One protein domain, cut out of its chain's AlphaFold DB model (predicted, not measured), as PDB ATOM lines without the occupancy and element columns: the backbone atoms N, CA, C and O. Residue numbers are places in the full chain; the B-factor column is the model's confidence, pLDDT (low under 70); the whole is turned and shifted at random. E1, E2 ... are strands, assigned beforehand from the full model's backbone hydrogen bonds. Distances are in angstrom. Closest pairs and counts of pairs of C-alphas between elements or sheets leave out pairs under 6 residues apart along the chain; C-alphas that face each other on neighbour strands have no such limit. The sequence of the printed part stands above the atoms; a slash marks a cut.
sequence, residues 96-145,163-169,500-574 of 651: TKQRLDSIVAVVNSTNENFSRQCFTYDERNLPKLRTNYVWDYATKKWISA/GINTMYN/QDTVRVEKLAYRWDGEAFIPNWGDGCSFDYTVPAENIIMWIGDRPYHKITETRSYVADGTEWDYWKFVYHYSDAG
ATOM      1  N   THR A  96     -45.607  24.086  89.510       52.81
ATOM      2  CA  THR A  96     -44.561  24.214  90.549       52.81
ATOM      3  C   THR A  96     -43.182  24.440  89.928       52.81
ATOM      4  O   THR A  96     -42.235  23.704  90.207       52.81
ATOM      5  N   LYS A  97     -43.066  25.418  89.026       68.25
ATOM      6  CA  LYS A  97     -41.805  25.686  88.324       68.25
ATOM      7  C   LYS A  97     -41.048  26.851  88.938       68.25
ATOM      8  O   LYS A  97     -41.656  27.840  89.328       68.25
ATOM      9  N   GLN A  98     -39.726  26.759  88.973       80.00
ATOM     10  CA  GLN A  98     -38.865  27.918  89.207       80.00
ATOM     11  C   GLN A  98     -38.564  28.601  87.883       80.00
ATOM     12  O   GLN A  98     -38.374  27.935  86.873       80.00
ATOM     13  N   ARG A  99     -38.505  29.924  87.866       83.38
ATOM     14  CA  ARG A  99     -38.274  30.717  86.663       83.38
ATOM     15  C   ARG A  99     -36.984  31.494  86.781       83.38
ATOM     16  O   ARG A  99     -36.736  32.109  87.812       83.38
ATOM     17  N   LEU A 100     -36.169  31.450  85.731       84.00
ATOM     18  CA  LEU A 100     -34.925  32.204  85.660       84.00
ATOM     19  C   LEU A 100     -35.239  33.700  85.541       84.00
ATOM     20  O   LEU A 100     -35.793  34.133  84.541       84.00
ATOM     21  N   ASP A 101     -34.869  34.502  86.533       83.69
ATOM     22  CA  ASP A 101     -35.130  35.948  86.513       83.69
ATOM     23  C   ASP A 101     -33.926  36.744  86.026       83.69
ATOM     24  O   ASP A 101     -34.066  37.769  85.357       83.69
ATOM     25  N   SER A 102     -32.717  36.309  86.388       85.81
ATOM     26  CA  SER A 102     -31.501  36.988  85.952       85.81
ATOM     27  C   SER A 102     -30.260  36.117  86.025       85.81
ATOM     28  O   SER A 102     -30.190  35.170  86.805       85.81
ATOM     29  N   ILE A 103     -29.260  36.498  85.237       87.19
ATOM     30  CA  ILE A 103     -27.892  36.000  85.351       87.19
ATOM     31  C   ILE A 103     -26.997  37.193  85.656       87.19
ATOM     32  O   ILE A 103     -27.047  38.196  84.944       87.19
ATOM     33  N   VAL A 104     -26.188  37.108  86.707       82.88
ATOM     34  CA  VAL A 104     -25.244  38.166  87.084       82.88
ATOM     35  C   VAL A 104     -23.829  37.631  86.965       82.88
ATOM     36  O   VAL A 104     -23.471  36.661  87.628       82.88
ATOM     37  N   ALA A 105     -23.026  38.270  86.121       86.81
ATOM     38  CA  ALA A 105     -21.637  37.918  85.912       86.81
ATOM     39  C   ALA A 105     -20.708  38.828  86.718       86.81
ATOM     40  O   ALA A 105     -20.807  40.057  86.637       86.81
ATOM     41  N   VAL A 106     -19.766  38.224  87.436       83.56
ATOM     42  CA  VAL A 106     -18.668  38.909  88.130       83.56
ATOM     43  C   VAL A 106     -17.326  38.322  87.712       83.56
ATOM     44  O   VAL A 106     -17.240  37.154  87.331       83.56
ATOM     45  N   VAL A 107     -16.265  39.118  87.787       87.25
ATOM     46  CA  VAL A 107     -14.887  38.623  87.677       87.25
ATOM     47  C   VAL A 107     -14.527  37.937  88.992       87.25
ATOM     48  O   VAL A 107     -14.678  38.545  90.050       87.25
ATOM     49  N   ASN A 108     -14.062  36.689  88.953       87.50
ATOM     50  CA  ASN A 108     -13.827  35.900  90.161       87.50
ATOM     51  C   ASN A 108     -12.742  36.507  91.069       87.50
ATOM     52  O   ASN A 108     -12.975  36.670  92.265       87.50
ATOM     53  N   SER A 109     -11.591  36.891  90.513       86.88
ATOM     54  CA  SER A 109     -10.464  37.440  91.287       86.88
ATOM     55  C   SER A 109     -10.778  38.744  92.035       86.88
ATOM     56  O   SER A 109     -10.293  38.955  93.148       86.88
ATOM     57  N   THR A 110     -11.592  39.628  91.450       86.94
ATOM     58  CA  THR A 110     -11.886  40.959  92.013       86.94
ATOM     59  C   THR A 110     -13.284  41.085  92.608       86.94
ATOM     60  O   THR A 110     -13.567  42.062  93.303       86.94
ATOM     61  N   ASN A 111     -14.166  40.124  92.324       88.38
ATOM     62  CA  ASN A 111     -15.600  40.176  92.600       88.38
ATOM     63  C   ASN A 111     -16.292  41.433  92.022       88.38
ATOM     64  O   ASN A 111     -17.332  41.871  92.518       88.38
ATOM     65  N   GLU A 112     -15.706  42.052  90.988       87.94
ATOM     66  CA  GLU A 112     -16.313  43.183  90.287       87.94
ATOM     67  C   GLU A 112     -17.367  42.705  89.284       87.94
ATOM     68  O   GLU A 112     -17.188  41.700  88.598       87.94
ATOM     69  N   ASN A 113     -18.452  43.469  89.158       86.25
ATOM     70  CA  ASN A 113     -19.492  43.250  88.154       86.25
ATOM     71  C   ASN A 113     -18.928  43.288  86.727       86.25
ATOM     72  O   ASN A 113     -18.089  44.127  86.401       86.25
ATOM     73  N   PHE A 114     -19.462  42.424  85.865       82.38
ATOM     74  CA  PHE A 114     -19.073  42.317  84.462       82.38
ATOM     75  C   PHE A 114     -20.269  42.502  83.521       82.38
ATOM     76  O   PHE A 114     -20.319  43.464  82.752       82.38
ATOM     77  N   SER A 115     -21.262  41.622  83.615       86.69
ATOM     78  CA  SER A 115     -22.478  41.662  82.801       86.69
ATOM     79  C   SER A 115     -23.684  41.208  83.616       86.69
ATOM     80  O   SER A 115     -23.550  40.601  84.680       86.69
ATOM     81  N   ARG A 116     -24.882  41.539  83.142       83.31
ATOM     82  CA  ARG A 116     -26.131  41.088  83.751       83.31
ATOM     83  C   ARG A 116     -27.170  40.847  82.672       83.31
ATOM     84  O   ARG A 116     -27.312  41.663  81.777       83.31
ATOM     85  N   GLN A 117     -27.930  39.773  82.789       86.12
ATOM     86  CA  GLN A 117     -29.102  39.514  81.961       86.12
ATOM     87  C   GLN A 117     -30.334  39.512  82.855       86.12
ATOM     88  O   GLN A 117     -30.291  38.952  83.949       86.12
ATOM     89  N   CYS A 118     -31.408  40.156  82.415       83.88
ATOM     90  CA  CYS A 118     -32.695  40.175  83.104       83.88
ATOM     91  C   CYS A 118     -33.761  39.597  82.186       83.88
ATOM     92  O   CYS A 118     -33.822  39.975  81.019       83.88
ATOM     93  N   PHE A 119     -34.613  38.744  82.735       81.81
ATOM     94  CA  PHE A 119     -35.639  38.016  82.009       81.81
ATOM     95  C   PHE A 119     -37.011  38.350  82.576       81.81
ATOM     96  O   PHE A 119     -37.216  38.398  83.790       81.81
ATOM     97  N   THR A 120     -37.969  38.594  81.693       84.69
ATOM     98  CA  THR A 120     -39.361  38.842  82.066       84.69
ATOM     99  C   THR A 120     -40.282  37.992  81.221       84.69
ATOM    100  O   THR A 120     -39.959  37.641  80.087       84.69
ATOM    101  N   TYR A 121     -41.445  37.684  81.774       80.88
ATOM    102  CA  TYR A 121     -42.371  36.723  81.205       80.88
ATOM    103  C   TYR A 121     -43.792  37.284  81.241       80.88
ATOM    104  O   TYR A 121     -44.083  38.210  82.007       80.88
ATOM    105  N   ASP A 122     -44.665  36.753  80.393       79.12
ATOM    106  CA  ASP A 122     -46.097  37.030  80.448       79.12
ATOM    107  C   ASP A 122     -46.783  36.256  81.594       79.12
ATOM    108  O   ASP A 122     -46.147  35.539  82.371       79.12
ATOM    109  N   GLU A 123     -48.102  36.403  81.725       75.12
ATOM    110  CA  GLU A 123     -48.889  35.746  82.783       75.12
ATOM    111  C   GLU A 123     -48.985  34.214  82.647       75.12
ATOM    112  O   GLU A 123     -49.399  33.538  83.587       75.12
ATOM    113  N   ARG A 124     -48.566  33.659  81.505       73.75
ATOM    114  CA  ARG A 124     -48.469  32.216  81.234       73.75
ATOM    115  C   ARG A 124     -47.041  31.697  81.408       73.75
ATOM    116  O   ARG A 124     -46.786  30.526  81.149       73.75
ATOM    117  N   ASN A 125     -46.128  32.556  81.870       75.88
ATOM    118  CA  ASN A 125     -44.690  32.326  81.949       75.88
ATOM    119  C   ASN A 125     -44.008  32.101  80.587       75.88
ATOM    120  O   ASN A 125     -42.952  31.469  80.523       75.88
ATOM    121  N   LEU A 126     -44.565  32.651  79.505       76.38
ATOM    122  CA  LEU A 126     -43.869  32.715  78.222       76.38
ATOM    123  C   LEU A 126     -42.890  33.896  78.217       76.38
ATOM    124  O   LEU A 126     -43.213  34.960  78.750       76.38
ATOM    125  N   PRO A 127     -41.693  33.745  77.634       79.62
ATOM    126  CA  PRO A 127     -40.689  34.806  77.568       79.62
ATOM    127  C   PRO A 127     -41.231  36.074  76.917       79.62
ATOM    128  O   PRO A 127     -41.857  36.007  75.873       79.62
ATOM    129  N   LYS A 128     -41.002  37.233  77.527       85.38
ATOM    130  CA  LYS A 128     -41.537  38.521  77.064       85.38
ATOM    131  C   LYS A 128     -40.442  39.504  76.683       85.38
ATOM    132  O   LYS A 128     -40.478  40.064  75.595       85.38
ATOM    133  N   LEU A 129     -39.490  39.737  77.581       85.88
ATOM    134  CA  LEU A 129     -38.355  40.628  77.340       85.88
ATOM    135  C   LEU A 129     -37.112  40.122  78.073       85.88
ATOM    136  O   LEU A 129     -37.178  39.869  79.279       85.88
ATOM    137  N   ARG A 130     -35.995  40.035  77.348       85.69
ATOM    138  CA  ARG A 130     -34.643  39.920  77.894       85.69
ATOM    139  C   ARG A 130     -33.910  41.236  77.700       85.69
ATOM    140  O   ARG A 130     -33.852  41.734  76.580       85.69
ATOM    141  N   THR A 131     -33.265  41.723  78.751       83.75
ATOM    142  CA  THR A 131     -32.344  42.861  78.666       83.75
ATOM    143  C   THR A 131     -30.953  42.435  79.107       83.75
ATOM    144  O   THR A 131     -30.774  41.940  80.224       83.75
ATOM    145  N   ASN A 132     -29.970  42.651  78.238       85.88
ATOM    146  CA  ASN A 132     -28.559  42.428  78.518       85.88
ATOM    147  C   ASN A 132     -27.916  43.756  78.916       85.88
ATOM    148  O   ASN A 132     -28.004  44.749  78.197       85.88
ATOM    149  N   TYR A 133     -27.225  43.761  80.049       81.69
ATOM    150  CA  TYR A 133     -26.502  44.896  80.595       81.69
ATOM    151  C   TYR A 133     -25.006  44.605  80.647       81.69
ATOM    152  O   TYR A 133     -24.577  43.505  81.005       81.69
ATOM    153  N   VAL A 134     -24.217  45.640  80.393       84.00
ATOM    154  CA  VAL A 134     -22.777  45.664  80.653       84.00
ATOM    155  C   VAL A 134     -22.482  46.569  81.842       84.00
ATOM    156  O   VAL A 134     -23.188  47.554  82.085       84.00
ATOM    157  N   TRP A 135     -21.457  46.226  82.616       85.00
ATOM    158  CA  TRP A 135     -21.017  47.054  83.729       85.00
ATOM    159  C   TRP A 135     -20.096  48.179  83.251       85.00
ATOM    160  O   TRP A 135     -19.050  47.929  82.654       85.00
ATOM    161  N   ASP A 136     -20.454  49.425  83.555       85.69
ATOM    162  CA  ASP A 136     -19.566  50.567  83.365       85.69
ATOM    163  C   ASP A 136     -18.660  50.736  84.589       85.69
ATOM    164  O   ASP A 136     -19.089  51.158  85.669       85.69
ATOM    165  N   TYR A 137     -17.376  50.432  84.408       84.75
ATOM    166  CA  TYR A 137     -16.369  50.518  85.463       84.75
ATOM    167  C   TYR A 137     -16.082  51.951  85.927       84.75
ATOM    168  O   TYR A 137     -15.652  52.118  87.071       84.75
ATOM    169  N   ALA A 138     -16.314  52.964  85.085       86.44
ATOM    170  CA  ALA A 138     -16.063  54.363  85.419       86.44
ATOM    171  C   ALA A 138     -17.203  54.949  86.256       86.44
ATOM    172  O   ALA A 138     -16.955  55.590  87.278       86.44
ATOM    173  N   THR A 139     -18.453  54.708  85.854       89.88
ATOM    174  CA  THR A 139     -19.626  55.243  86.565       89.88
ATOM    175  C   THR A 139     -20.173  54.310  87.644       89.88
ATOM    176  O   THR A 139     -20.992  54.745  88.456       89.88
ATOM    177  N   LYS A 140     -19.712  53.050  87.675       87.56
ATOM    178  CA  LYS A 140     -20.196  51.971  88.553       87.56
ATOM    179  C   LYS A 140     -21.713  51.774  88.422       87.56
ATOM    180  O   LYS A 140     -22.434  51.683  89.417       87.56
ATOM    181  N   LYS A 141     -22.197  51.745  87.177       88.56
ATOM    182  CA  LYS A 141     -23.610  51.552  86.823       88.56
ATOM    183  C   LYS A 141     -23.765  50.507  85.721       88.56
ATOM    184  O   LYS A 141     -22.877  50.315  84.897       88.56
ATOM    185  N   TRP A 142     -24.925  49.858  85.699       83.50
ATOM    186  CA  TRP A 142     -25.342  49.001  84.592       83.50
ATOM    187  C   TRP A 142     -25.799  49.854  83.408       83.50
ATOM    188  O   TRP A 142     -26.607  50.768  83.587       83.50
ATOM    189  N   ILE A 143     -25.316  49.528  82.213       83.06
ATOM    190  CA  ILE A 143     -25.738  50.138  80.950       83.06
ATOM    191  C   ILE A 143     -26.413  49.058  80.111       83.06
ATOM    192  O   ILE A 143     -25.846  47.980  79.938       83.06
ATOM    193  N   SER A 144     -27.616  49.337  79.605       83.56
ATOM    194  CA  SER A 144     -28.295  48.427  78.677       83.56
ATOM    195  C   SER A 144     -27.500  48.334  77.379       83.56
ATOM    196  O   SER A 144     -27.208  49.358  76.754       83.56
ATOM    197  N   ALA A 145     -27.153  47.118  76.979       83.06
ATOM    198  CA  ALA A 145     -26.440  46.831  75.743       83.06
ATOM    199  C   ALA A 145     -27.381  46.291  74.663       83.06
ATOM    200  O   ALA A 145     -27.293  46.723  73.516       83.06
ATOM    201  N   GLY A 163     -34.944  41.920  68.320       87.62
ATOM    202  CA  GLY A 163     -33.714  42.219  69.041       87.62
ATOM    203  C   GLY A 163     -33.132  43.553  68.589       87.62
ATOM    204  O   GLY A 163     -33.117  43.830  67.389       87.62
ATOM    205  N   ILE A 164     -32.656  44.374  69.523       84.38
ATOM    206  CA  ILE A 164     -31.976  45.650  69.241       84.38
ATOM    207  C   ILE A 164     -30.703  45.788  70.067       84.38
ATOM    208  O   ILE A 164     -30.634  45.324  71.207       84.38
ATOM    209  N   ASN A 165     -29.725  46.508  69.522       84.19
ATOM    210  CA  ASN A 165     -28.586  46.996  70.285       84.19
ATOM    211  C   ASN A 165     -28.896  48.393  70.851       84.19
ATOM    212  O   ASN A 165     -28.921  49.398  70.134       84.19
ATOM    213  N   THR A 166     -29.132  48.476  72.161       82.00
ATOM    214  CA  THR A 166     -29.481  49.741  72.825       82.00
ATOM    215  C   THR A 166     -28.279  50.664  73.010       82.00
ATOM    216  O   THR A 166     -28.465  51.866  73.188       82.00
ATOM    217  N   MET A 167     -27.048  50.142  72.965       76.88
ATOM    218  CA  MET A 167     -25.833  50.947  73.145       76.88
ATOM    219  C   MET A 167     -25.572  51.867  71.950       76.88
ATOM    220  O   MET A 167     -25.144  53.008  72.133       76.88
ATOM    221  N   TYR A 168     -25.838  51.382  70.737       76.62
ATOM    222  CA  TYR A 168     -25.649  52.154  69.508       76.62
ATOM    223  C   TYR A 168     -26.935  52.829  69.020       76.62
ATOM    224  O   TYR A 168     -26.863  53.704  68.158       76.62
ATOM    225  N   ASN A 169     -28.090  52.470  69.599       74.31
ATOM    226  CA  ASN A 169     -29.418  52.922  69.168       74.31
ATOM    227  C   ASN A 169     -29.649  52.714  67.656       74.31
ATOM    228  O   ASN A 169     -30.336  53.492  66.992       74.31
ATOM    229  N   GLN A 500     -22.447  13.021  88.739       88.69
ATOM    230  CA  GLN A 500     -23.551  12.100  88.389       88.69
ATOM    231  C   GLN A 500     -23.149  11.076  87.309       88.69
ATOM    232  O   GLN A 500     -23.859  10.862  86.326       88.69
ATOM    233  N   ASP A 501     -21.946  10.525  87.464       87.31
ATOM    234  CA  ASP A 501     -21.257   9.596  86.569       87.31
ATOM    235  C   ASP A 501     -20.944  10.074  85.143       87.31
ATOM    236  O   ASP A 501     -19.963   9.599  84.586       87.31
ATOM    237  N   THR A 502     -21.716  10.987  84.544       85.12
ATOM    238  CA  THR A 502     -21.620  11.338  83.108       85.12
ATOM    239  C   THR A 502     -21.851  12.822  82.795       85.12
ATOM    240  O   THR A 502     -21.725  13.253  81.648       85.12
ATOM    241  N   VAL A 503     -22.171  13.648  83.793       84.44
ATOM    242  CA  VAL A 503     -22.484  15.069  83.596       84.44
ATOM    243  C   VAL A 503     -21.201  15.884  83.656       84.44
ATOM    244  O   VAL A 503     -20.635  16.072  84.730       84.44
ATOM    245  N   ARG A 504     -20.736  16.401  82.512       91.19
ATOM    246  CA  ARG A 504     -19.555  17.276  82.476       91.19
ATOM    247  C   ARG A 504     -19.849  18.603  83.174       91.19
ATOM    248  O   ARG A 504     -20.698  19.369  82.721       91.19
ATOM    249  N   VAL A 505     -19.079  18.908  84.211       92.56
ATOM    250  CA  VAL A 505     -19.166  20.160  84.980       92.56
ATOM    251  C   VAL A 505     -17.974  21.087  84.759       92.56
ATOM    252  O   VAL A 505     -18.024  22.253  85.144       92.56
ATOM    253  N   GLU A 506     -16.904  20.604  84.125       94.94
ATOM    254  CA  GLU A 506     -15.740  21.426  83.789       94.94
ATOM    255  C   GLU A 506     -14.997  20.893  82.561       94.94
ATOM    256  O   GLU A 506     -14.872  19.678  82.379       94.94
ATOM    257  N   LYS A 507     -14.479  21.817  81.751       94.69
ATOM    258  CA  LYS A 507     -13.493  21.587  80.695       94.69
ATOM    259  C   LYS A 507     -12.439  22.689  80.760       94.69
ATOM    260  O   LYS A 507     -12.777  23.862  80.631       94.69
ATOM    261  N   LEU A 508     -11.170  22.321  80.891       95.00
ATOM    262  CA  LEU A 508     -10.046  23.259  80.867       95.00
ATOM    263  C   LEU A 508      -9.123  22.928  79.700       95.00
ATOM    264  O   LEU A 508      -8.683  21.792  79.556       95.00
ATOM    265  N   ALA A 509      -8.821  23.924  78.876       92.94
ATOM    266  CA  ALA A 509      -7.875  23.835  77.777       92.94
ATOM    267  C   ALA A 509      -6.527  24.430  78.184       92.94
ATOM    268  O   ALA A 509      -6.443  25.535  78.720       92.94
ATOM    269  N   TYR A 510      -5.462  23.724  77.843       93.25
ATOM    270  CA  TYR A 510      -4.086  24.140  78.050       93.25
ATOM    271  C   TYR A 510      -3.367  24.183  76.709       93.25
ATOM    272  O   TYR A 510      -3.636  23.373  75.818       93.25
ATOM    273  N   ARG A 511      -2.426  25.115  76.579       91.25
ATOM    274  CA  ARG A 511      -1.535  25.222  75.420       91.25
ATOM    275  C   ARG A 511      -0.105  24.915  75.835       91.25
ATOM    276  O   ARG A 511       0.280  25.200  76.965       91.25
ATOM    277  N   TRP A 512       0.671  24.341  74.928       92.56
ATOM    278  CA  TRP A 512       2.101  24.135  75.130       92.56
ATOM    279  C   TRP A 512       2.874  25.438  74.889       92.56
ATOM    280  O   TRP A 512       2.682  26.080  73.854       92.56
ATOM    281  N   ASP A 513       3.743  25.838  75.819       88.56
ATOM    282  CA  ASP A 513       4.592  27.035  75.681       88.56
ATOM    283  C   ASP A 513       6.032  26.733  75.218       88.56
ATOM    284  O   ASP A 513       6.758  27.642  74.809       88.56
ATOM    285  N   GLY A 514       6.421  25.456  75.202       90.44
ATOM    286  CA  GLY A 514       7.783  24.998  74.924       90.44
ATOM    287  C   GLY A 514       8.389  24.187  76.069       90.44
ATOM    288  O   GLY A 514       9.242  23.340  75.809       90.44
ATOM    289  N   GLU A 515       7.915  24.393  77.299       91.88
ATOM    290  CA  GLU A 515       8.413  23.738  78.513       91.88
ATOM    291  C   GLU A 515       7.298  23.027  79.293       91.88
ATOM    292  O   GLU A 515       7.514  21.931  79.818       91.88
ATOM    293  N   ALA A 516       6.100  23.615  79.353       93.06
ATOM    294  CA  ALA A 516       4.958  23.090  80.087       93.06
ATOM    295  C   ALA A 516       3.612  23.382  79.392       93.06
ATOM    296  O   ALA A 516       3.480  24.211  78.490       93.06
ATOM    297  N   PHE A 517       2.567  22.676  79.835       93.31
ATOM    298  CA  PHE A 517       1.187  23.013  79.485       93.31
ATOM    299  C   PHE A 517       0.683  24.126  80.404       93.31
ATOM    300  O   PHE A 517       0.519  23.905  81.606       93.31
ATOM    301  N   ILE A 518       0.393  25.294  79.834       91.94
ATOM    302  CA  ILE A 518      -0.105  26.468  80.559       91.94
ATOM    303  C   ILE A 518      -1.599  26.706  80.290       91.94
ATOM    304  O   ILE A 518      -2.088  26.327  79.217       91.94
ATOM    305  N   PRO A 519      -2.341  27.324  81.233       92.94
ATOM    306  CA  PRO A 519      -3.748  27.672  81.051       92.94
ATOM    307  C   PRO A 519      -4.030  28.420  79.747       92.94
ATOM    308  O   PRO A 519      -3.221  29.223  79.276       92.94
ATOM    309  N   ASN A 520      -5.205  28.179  79.168       88.56
ATOM    310  CA  ASN A 520      -5.645  28.865  77.960       88.56
ATOM    311  C   ASN A 520      -7.072  29.411  78.097       88.56
ATOM    312  O   ASN A 520      -7.262  30.611  78.278       88.56
ATOM    313  N   TRP A 521      -8.065  28.530  78.031       89.38
ATOM    314  CA  TRP A 521      -9.480  28.853  78.210       89.38
ATOM    315  C   TRP A 521     -10.200  27.647  78.801       89.38
ATOM    316  O   TRP A 521      -9.695  26.529  78.735       89.38
ATOM    317  N   GLY A 522     -11.385  27.839  79.354       89.12
ATOM    318  CA  GLY A 522     -12.201  26.724  79.814       89.12
ATOM    319  C   GLY A 522     -13.637  27.134  80.072       89.12
ATOM    320  O   GLY A 522     -13.969  28.318  80.082       89.12
ATOM    321  N   ASP A 523     -14.477  26.147  80.332       90.00
ATOM    322  CA  ASP A 523     -15.857  26.344  80.745       90.00
ATOM    323  C   ASP A 523     -16.201  25.449  81.935       90.00
ATOM    324  O   ASP A 523     -15.627  24.376  82.127       90.00
ATOM    325  N   GLY A 524     -17.126  25.915  82.765       88.94
ATOM    326  CA  GLY A 524     -17.642  25.151  83.888       88.94
ATOM    327  C   GLY A 524     -19.110  25.436  84.152       88.94
ATOM    328  O   GLY A 524     -19.627  26.500  83.812       88.94
ATOM    329  N   CYS A 525     -19.779  24.484  84.785       89.69
ATOM    330  CA  CYS A 525     -21.175  24.579  85.178       89.69
ATOM    331  C   CYS A 525     -21.361  23.952  86.561       89.69
ATOM    332  O   CYS A 525     -20.682  22.990  86.906       89.69
ATOM    333  N   SER A 526     -22.266  24.507  87.356       91.38
ATOM    334  CA  SER A 526     -22.686  23.949  88.640       91.38
ATOM    335  C   SER A 526     -24.190  23.752  88.623       91.38
ATOM    336  O   SER A 526     -24.934  24.642  88.197       91.38
ATOM    337  N   PHE A 527     -24.626  22.599  89.117       89.25
ATOM    338  CA  PHE A 527     -26.029  22.216  89.140       89.25
ATOM    339  C   PHE A 527     -26.543  22.055  90.574       89.25
ATOM    340  O   PHE A 527     -25.827  21.608  91.466       89.25
ATOM    341  N   ASP A 528     -27.810  22.387  90.779       89.75
ATOM    342  CA  ASP A 528     -28.617  21.916  91.899       89.75
ATOM    343  C   ASP A 528     -29.423  20.700  91.425       89.75
ATOM    344  O   ASP A 528     -30.445  20.826  90.749       89.75
ATOM    345  N   TYR A 529     -28.936  19.505  91.767       87.31
ATOM    346  CA  TYR A 529     -29.555  18.242  91.357       87.31
ATOM    347  C   TYR A 529     -30.882  17.941  92.067       87.31
ATOM    348  O   TYR A 529     -31.531  16.953  91.739       87.31
ATOM    349  N   THR A 530     -31.311  18.763  93.032       86.44
ATOM    350  CA  THR A 530     -32.619  18.587  93.684       86.44
ATOM    351  C   THR A 530     -33.775  19.112  92.830       86.44
ATOM    352  O   THR A 530     -34.925  18.746  93.067       86.44
ATOM    353  N   VAL A 531     -33.474  19.930  91.812       80.88
ATOM    354  CA  VAL A 531     -34.459  20.511  90.896       80.88
ATOM    355  C   VAL A 531     -34.189  20.011  89.469       80.88
ATOM    356  O   VAL A 531     -33.210  20.438  88.842       80.88
ATOM    357  N   PRO A 532     -35.039  19.119  88.924       79.25
ATOM    358  CA  PRO A 532     -34.876  18.625  87.563       79.25
ATOM    359  C   PRO A 532     -35.186  19.730  86.551       79.25
ATOM    360  O   PRO A 532     -35.983  20.631  86.817       79.25
ATOM    361  N   ALA A 533     -34.581  19.654  85.365       75.19
ATOM    362  CA  ALA A 533     -34.726  20.685  84.337       75.19
ATOM    363  C   ALA A 533     -36.175  20.934  83.891       75.19
ATOM    364  O   ALA A 533     -36.529  22.062  83.556       75.19
ATOM    365  N   GLU A 534     -37.030  19.910  83.933       72.44
ATOM    366  CA  GLU A 534     -38.457  20.032  83.612       72.44
ATOM    367  C   GLU A 534     -39.222  20.963  84.564       72.44
ATOM    368  O   GLU A 534     -40.237  21.533  84.164       72.44
ATOM    369  N   ASN A 535     -38.701  21.185  85.778       76.62
ATOM    370  CA  ASN A 535     -39.266  22.080  86.791       76.62
ATOM    371  C   ASN A 535     -38.729  23.515  86.693       76.62
ATOM    372  O   ASN A 535     -38.911  24.312  87.617       76.62
ATOM    373  N   ILE A 536     -38.068  23.863  85.587       75.75
ATOM    374  CA  ILE A 536     -37.438  25.166  85.392       75.75
ATOM    375  C   ILE A 536     -37.983  25.821  84.132       75.75
ATOM    376  O   ILE A 536     -37.978  25.247  83.046       75.75
ATOM    377  N   ILE A 537     -38.418  27.064  84.274       76.06
ATOM    378  CA  ILE A 537     -38.724  27.957  83.166       76.06
ATOM    379  C   ILE A 537     -37.437  28.708  82.842       76.06
ATOM    380  O   ILE A 537     -37.096  29.708  83.479       76.06
ATOM    381  N   MET A 538     -36.700  28.175  81.873       71.38
ATOM    382  CA  MET A 538     -35.512  28.817  81.321       71.38
ATOM    383  C   MET A 538     -35.893  29.877  80.290       71.38
ATOM    384  O   MET A 538     -37.016  29.909  79.778       71.38
ATOM    385  N   TRP A 539     -34.946  30.761  79.983       65.38
ATOM    386  CA  TRP A 539     -35.058  31.558  78.769       65.38
ATOM    387  C   TRP A 539     -34.918  30.657  77.541       65.38
ATOM    388  O   TRP A 539     -34.343  29.569  77.602       65.38
ATOM    389  N   ILE A 540     -35.487  31.094  76.425       57.41
ATOM    390  CA  ILE A 540     -35.592  30.250  75.247       57.41
ATOM    391  C   ILE A 540     -34.191  29.913  74.688       57.41
ATOM    392  O   ILE A 540     -33.356  30.804  74.544       57.41
ATOM    393  N   GLY A 541     -33.952  28.639  74.349       48.47
ATOM    394  CA  GLY A 541     -32.701  28.135  73.750       48.47
ATOM    395  C   GLY A 541     -31.887  27.242  74.679       48.47
ATOM    396  O   GLY A 541     -31.171  26.362  74.204       48.47
ATOM    397  N   ASP A 542     -32.092  27.374  75.988       53.53
ATOM    398  CA  ASP A 542     -31.407  26.561  76.984       53.53
ATOM    399  C   ASP A 542     -32.256  25.360  77.411       53.53
ATOM    400  O   ASP A 542     -33.417  25.482  77.804       53.53
ATOM    401  N   ARG A 543     -31.653  24.167  77.363       58.97
ATOM    402  CA  ARG A 543     -32.221  22.923  77.904       58.97
ATOM    403  C   ARG A 543     -31.214  22.310  78.870       58.97
ATOM    404  O   ARG A 543     -30.466  21.411  78.478       58.97
ATOM    405  N   PRO A 544     -31.109  22.848  80.095       69.12
ATOM    406  CA  PRO A 544     -30.103  22.384  81.030       69.12
ATOM    407  C   PRO A 544     -30.406  20.946  81.472       69.12
ATOM    408  O   PRO A 544     -31.536  20.482  81.365       69.12
ATOM    409  N   TYR A 545     -29.396  20.238  81.975       72.00
ATOM    410  CA  TYR A 545     -29.590  18.902  82.546       72.00
ATOM    411  C   TYR A 545     -30.383  18.960  83.863       72.00
ATOM    412  O   TYR A 545     -31.314  18.189  84.068       72.00
ATOM    413  N   HIS A 546     -30.021  19.899  84.736       83.69
ATOM    414  CA  HIS A 546     -30.661  20.224  86.016       83.69
ATOM    415  C   HIS A 546     -30.572  21.735  86.239       83.69
ATOM    416  O   HIS A 546     -29.992  22.448  85.418       83.69
ATOM    417  N   LYS A 547     -31.105  22.243  87.352       85.44
ATOM    418  CA  LYS A 547     -31.008  23.667  87.677       85.44
ATOM    419  C   LYS A 547     -29.571  24.155  87.706       85.44
ATOM    420  O   LYS A 547     -28.809  23.796  88.594       85.44
ATOM    421  N   ILE A 548     -29.221  25.018  86.758       85.81
ATOM    422  CA  ILE A 548     -27.925  25.688  86.737       85.81
ATOM    423  C   ILE A 548     -27.929  26.735  87.839       85.81
ATOM    424  O   ILE A 548     -28.788  27.611  87.849       85.81
ATOM    425  N   THR A 549     -26.974  26.671  88.754       89.00
ATOM    426  CA  THR A 549     -26.771  27.714  89.769       89.00
ATOM    427  C   THR A 549     -25.676  28.686  89.349       89.00
ATOM    428  O   THR A 549     -25.734  29.875  89.672       89.00
ATOM    429  N   GLU A 550     -24.700  28.191  88.589       90.25
ATOM    430  CA  GLU A 550     -23.545  28.960  88.156       90.25
ATOM    431  C   GLU A 550     -22.942  28.386  86.873       90.25
ATOM    432  O   GLU A 550     -22.760  27.174  86.766       90.25
ATOM    433  N   THR A 551     -22.533  29.254  85.949       90.38
ATOM    434  CA  THR A 551     -21.563  28.900  84.904       90.38
ATOM    435  C   THR A 551     -20.283  29.713  85.051       90.38
ATOM    436  O   THR A 551     -20.266  30.803  85.629       90.38
ATOM    437  N   ARG A 552     -19.180  29.162  84.548       90.19
ATOM    438  CA  ARG A 552     -17.846  29.758  84.602       90.19
ATOM    439  C   ARG A 552     -17.251  29.792  83.206       90.19
ATOM    440  O   ARG A 552     -17.294  28.791  82.499       90.19
ATOM    441  N   SER A 553     -16.677  30.930  82.838       89.31
ATOM    442  CA  SER A 553     -15.858  31.075  81.633       89.31
ATOM    443  C   SER A 553     -14.429  31.346  82.068       89.31
ATOM    444  O   SER A 553     -14.115  32.463  82.484       89.31
ATOM    445  N   TYR A 554     -13.586  30.321  82.005       86.94
ATOM    446  CA  TYR A 554     -12.195  30.385  82.427       86.94
ATOM    447  C   TYR A 554     -11.313  31.031  81.368       86.94
ATOM    448  O   TYR A 554     -11.427  30.750  80.172       86.94
ATOM    449  N   VAL A 555     -10.383  31.852  81.836       84.81
ATOM    450  CA  VAL A 555      -9.344  32.494  81.042       84.81
ATOM    451  C   VAL A 555      -8.007  32.389  81.752       84.81
ATOM    452  O   VAL A 555      -7.928  32.328  82.978       84.81
ATOM    453  N   ALA A 556      -6.940  32.359  80.963       83.31
ATOM    454  CA  ALA A 556      -5.594  32.423  81.500       83.31
ATOM    455  C   ALA A 556      -5.280  33.835  82.021       83.31
ATOM    456  O   ALA A 556      -5.333  34.800  81.253       83.31
ATOM    457  N   ASP A 557      -4.885  33.934  83.289       70.25
ATOM    458  CA  ASP A 557      -4.206  35.099  83.859       70.25
ATOM    459  C   ASP A 557      -2.744  34.721  84.148       70.25
ATOM    460  O   ASP A 557      -2.390  34.184  85.199       70.25
ATOM    461  N   GLY A 558      -1.884  34.885  83.138       73.38
ATOM    462  CA  GLY A 558      -0.518  34.366  83.184       73.38
ATOM    463  C   GLY A 558      -0.494  32.834  83.268       73.38
ATOM    464  O   GLY A 558      -0.934  32.157  82.338       73.38
ATOM    465  N   THR A 559       0.050  32.293  84.365       75.62
ATOM    466  CA  THR A 559       0.106  30.845  84.648       75.62
ATOM    467  C   THR A 559      -1.036  30.354  85.541       75.62
ATOM    468  O   THR A 559      -1.094  29.163  85.847       75.62
ATOM    469  N   GLU A 560      -1.926  31.244  85.977       81.25
ATOM    470  CA  GLU A 560      -3.062  30.924  86.839       81.25
ATOM    471  C   GLU A 560      -4.386  31.040  86.069       81.25
ATOM    472  O   GLU A 560      -4.468  31.630  84.989       81.25
ATOM    473  N   TRP A 561      -5.432  30.417  86.608       88.00
ATOM    474  CA  TRP A 561      -6.786  30.531  86.078       88.00
ATOM    475  C   TRP A 561      -7.516  31.674  86.778       88.00
ATOM    476  O   TRP A 561      -7.633  31.666  88.003       88.00
ATOM    477  N   ASP A 562      -8.095  32.583  86.001       90.94
ATOM    478  CA  ASP A 562      -9.190  33.441  86.454       90.94
ATOM    479  C   ASP A 562     -10.441  33.120  85.625       90.94
ATOM    480  O   ASP A 562     -10.384  32.394  84.629       90.94
ATOM    481  N   TYR A 563     -11.606  33.598  86.047       86.69
ATOM    482  CA  TYR A 563     -12.837  33.343  85.309       86.69
ATOM    483  C   TYR A 563     -13.912  34.389  85.558       86.69
ATOM    484  O   TYR A 563     -13.972  35.030  86.609       86.69
ATOM    485  N   TRP A 564     -14.825  34.506  84.596       86.50
ATOM    486  CA  TRP A 564     -16.117  35.136  84.842       86.50
ATOM    487  C   TRP A 564     -17.081  34.112  85.413       86.50
ATOM    488  O   TRP A 564     -17.285  33.040  84.841       86.50
ATOM    489  N   LYS A 565     -17.667  34.469  86.548       89.50
ATOM    490  CA  LYS A 565     -18.659  33.696  87.279       89.50
ATOM    491  C   LYS A 565     -20.040  34.255  86.978       89.50
ATOM    492  O   LYS A 565     -20.324  35.383  87.367       89.50
ATOM    493  N   PHE A 566     -20.884  33.469  86.322       88.38
ATOM    494  CA  PHE A 566     -22.259  33.807  85.960       88.38
ATOM    495  C   PHE A 566     -23.212  33.114  86.930       88.38
ATOM    496  O   PHE A 566     -23.393  31.904  86.858       88.38
ATOM    497  N   VAL A 567     -23.807  33.869  87.849       87.88
ATOM    498  CA  VAL A 567     -24.717  33.350  88.877       87.88
ATOM    499  C   VAL A 567     -26.157  33.454  88.396       87.88
ATOM    500  O   VAL A 567     -26.591  34.530  87.985       87.88
ATOM    501  N   TYR A 568     -26.890  32.347  88.467       87.88
ATOM    502  CA  TYR A 568     -28.268  32.239  87.992       87.88
ATOM    503  C   TYR A 568     -29.230  32.438  89.162       87.88
ATOM    504  O   TYR A 568     -29.163  31.739  90.175       87.88
ATOM    505  N   HIS A 569     -30.143  33.393  89.019       84.31
ATOM    506  CA  HIS A 569     -31.136  33.738  90.029       84.31
ATOM    507  C   HIS A 569     -32.530  33.345  89.554       84.31
ATOM    508  O   HIS A 569     -32.946  33.735  88.463       84.31
ATOM    509  N   TYR A 570     -33.245  32.613  90.405       84.81
ATOM    510  CA  TYR A 570     -34.579  32.100  90.121       84.81
ATOM    511  C   TYR A 570     -35.580  32.567  91.174       84.81
ATOM    512  O   TYR A 570     -35.219  32.726  92.344       84.81
ATOM    513  N   SER A 571     -36.838  32.676  90.769       81.56
ATOM    514  CA  SER A 571     -38.000  32.830  91.643       81.56
ATOM    515  C   SER A 571     -38.988  31.701  91.399       81.56
ATOM    516  O   SER A 571     -38.922  31.005  90.384       81.56
ATOM    517  N   ASP A 572     -39.916  31.501  92.328       78.94
ATOM    518  CA  ASP A 572     -41.038  30.606  92.083       78.94
ATOM    519  C   ASP A 572     -41.944  31.238  91.019       78.94
ATOM    520  O   ASP A 572     -42.410  32.373  91.154       78.94
ATOM    521  N   ALA A 573     -42.183  30.510  89.930       65.75
ATOM    522  CA  ALA A 573     -43.155  30.904  88.931       65.75
ATOM    523  C   ALA A 573     -44.537  30.721  89.561       65.75
ATOM    524  O   ALA A 573     -45.025  29.596  89.695       65.75
ATOM    525  N   GLY A 574     -45.165  31.824  89.974       55.47
ATOM    526  CA  GLY A 574     -46.566  31.806  90.382       55.47
ATOM    527  C   GLY A 574     -47.405  31.068  89.332       55.47
ATOM    528  O   GLY A 574     -47.125  31.133  88.132       55.47
TER     529      GLY A 574
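This is residues 96 to 145, 163 to 169 and 500 to 574 of the 651 residues of the protein "T9SS C-terminal target domain-containing protein" of Bacteroides sp. OM05-12 (UniProt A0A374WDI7). A single twisted sheet of eight antiparallel strands forms a wall, made of two four-strand meanders side by side, E1 to E4 and E6 to E9, joined where E1 pairs with E9. The long link 533 to 545 pairs briefly with E1 at residues 536 to 537, and the short strand E5 lies near E3. The printed part has 132 residues with nine named strands, E1 to E9 in order along the chain, and no named helix: its class is all strand. The sheet's order is E4, E3, E2, E1, E9, E8, E7, E6. The whole is only just loose, close to compact, with a radius of gyration of the C-alphas of 17.3 A, and flat, spanning 59 by 45 by 24 A.

In the sheet, E1 is residues 98 to 107, 26.3 A long, beginning at C-alpha 98 (-38.865, 27.918, 89.207). E9, residues 560 to 572, is 38.3 A long and ends at C-alpha 572 (-41.038, 30.606, 92.083). E2 is residues 113 to 121, E3 residues 127 to 136 and E4 residues 141 to 145. E8 is residues 546 to 557, 30.4 A; E7, residues 517 to 532, is 37.2 A; E6, residues 503 to 512, is 27.5 A and begins at C-alpha 503 (-22.484, 15.069, 83.596). E5 is residues 163 to 165.

E1 and E9 are antiparallel at 156 degrees, with N 104 and O 567 2.9 A apart, within hydrogen-bond range. On one side of E1, E2 is its antiparallel neighbour, with N 117 and O 103 at 2.8 A. E3 pairs with E2 through N 131 and O 118, 2.9 A, and the edge strand E4 with E3 through N 143 and O 134, 2.9 A. E8 is the antiparallel neighbour of E9, with N 553 and O 564 at 3.0 A; E7 pairs with E8 through N 524 and O 552, 2.9 A; the edge strand E6 pairs with E7 through N 507 and O 523, 2.8 A. E1 bends by 56 degrees at residue 101, E7 by 72 degrees at residue 529 and E8 by 57 degrees at residue 549. E5 pairs with no named strand; E3 and E5 are near each other. E4 and E6 are apart.

The C-alphas of Glu 123 and Glu 515 are the two farthest apart, 58.7 A. Residues 146 to 162 and 170 to 499 are not printed; the C-alpha gaps are 10.9 A from 145 to 163 and 45.5 A from 169 to 500. The link E7 to E8 is long. The mean pLDDT of the printed part is 83.1; residues 96 to 97, 539 to 544 and 573 to 574 are under 70.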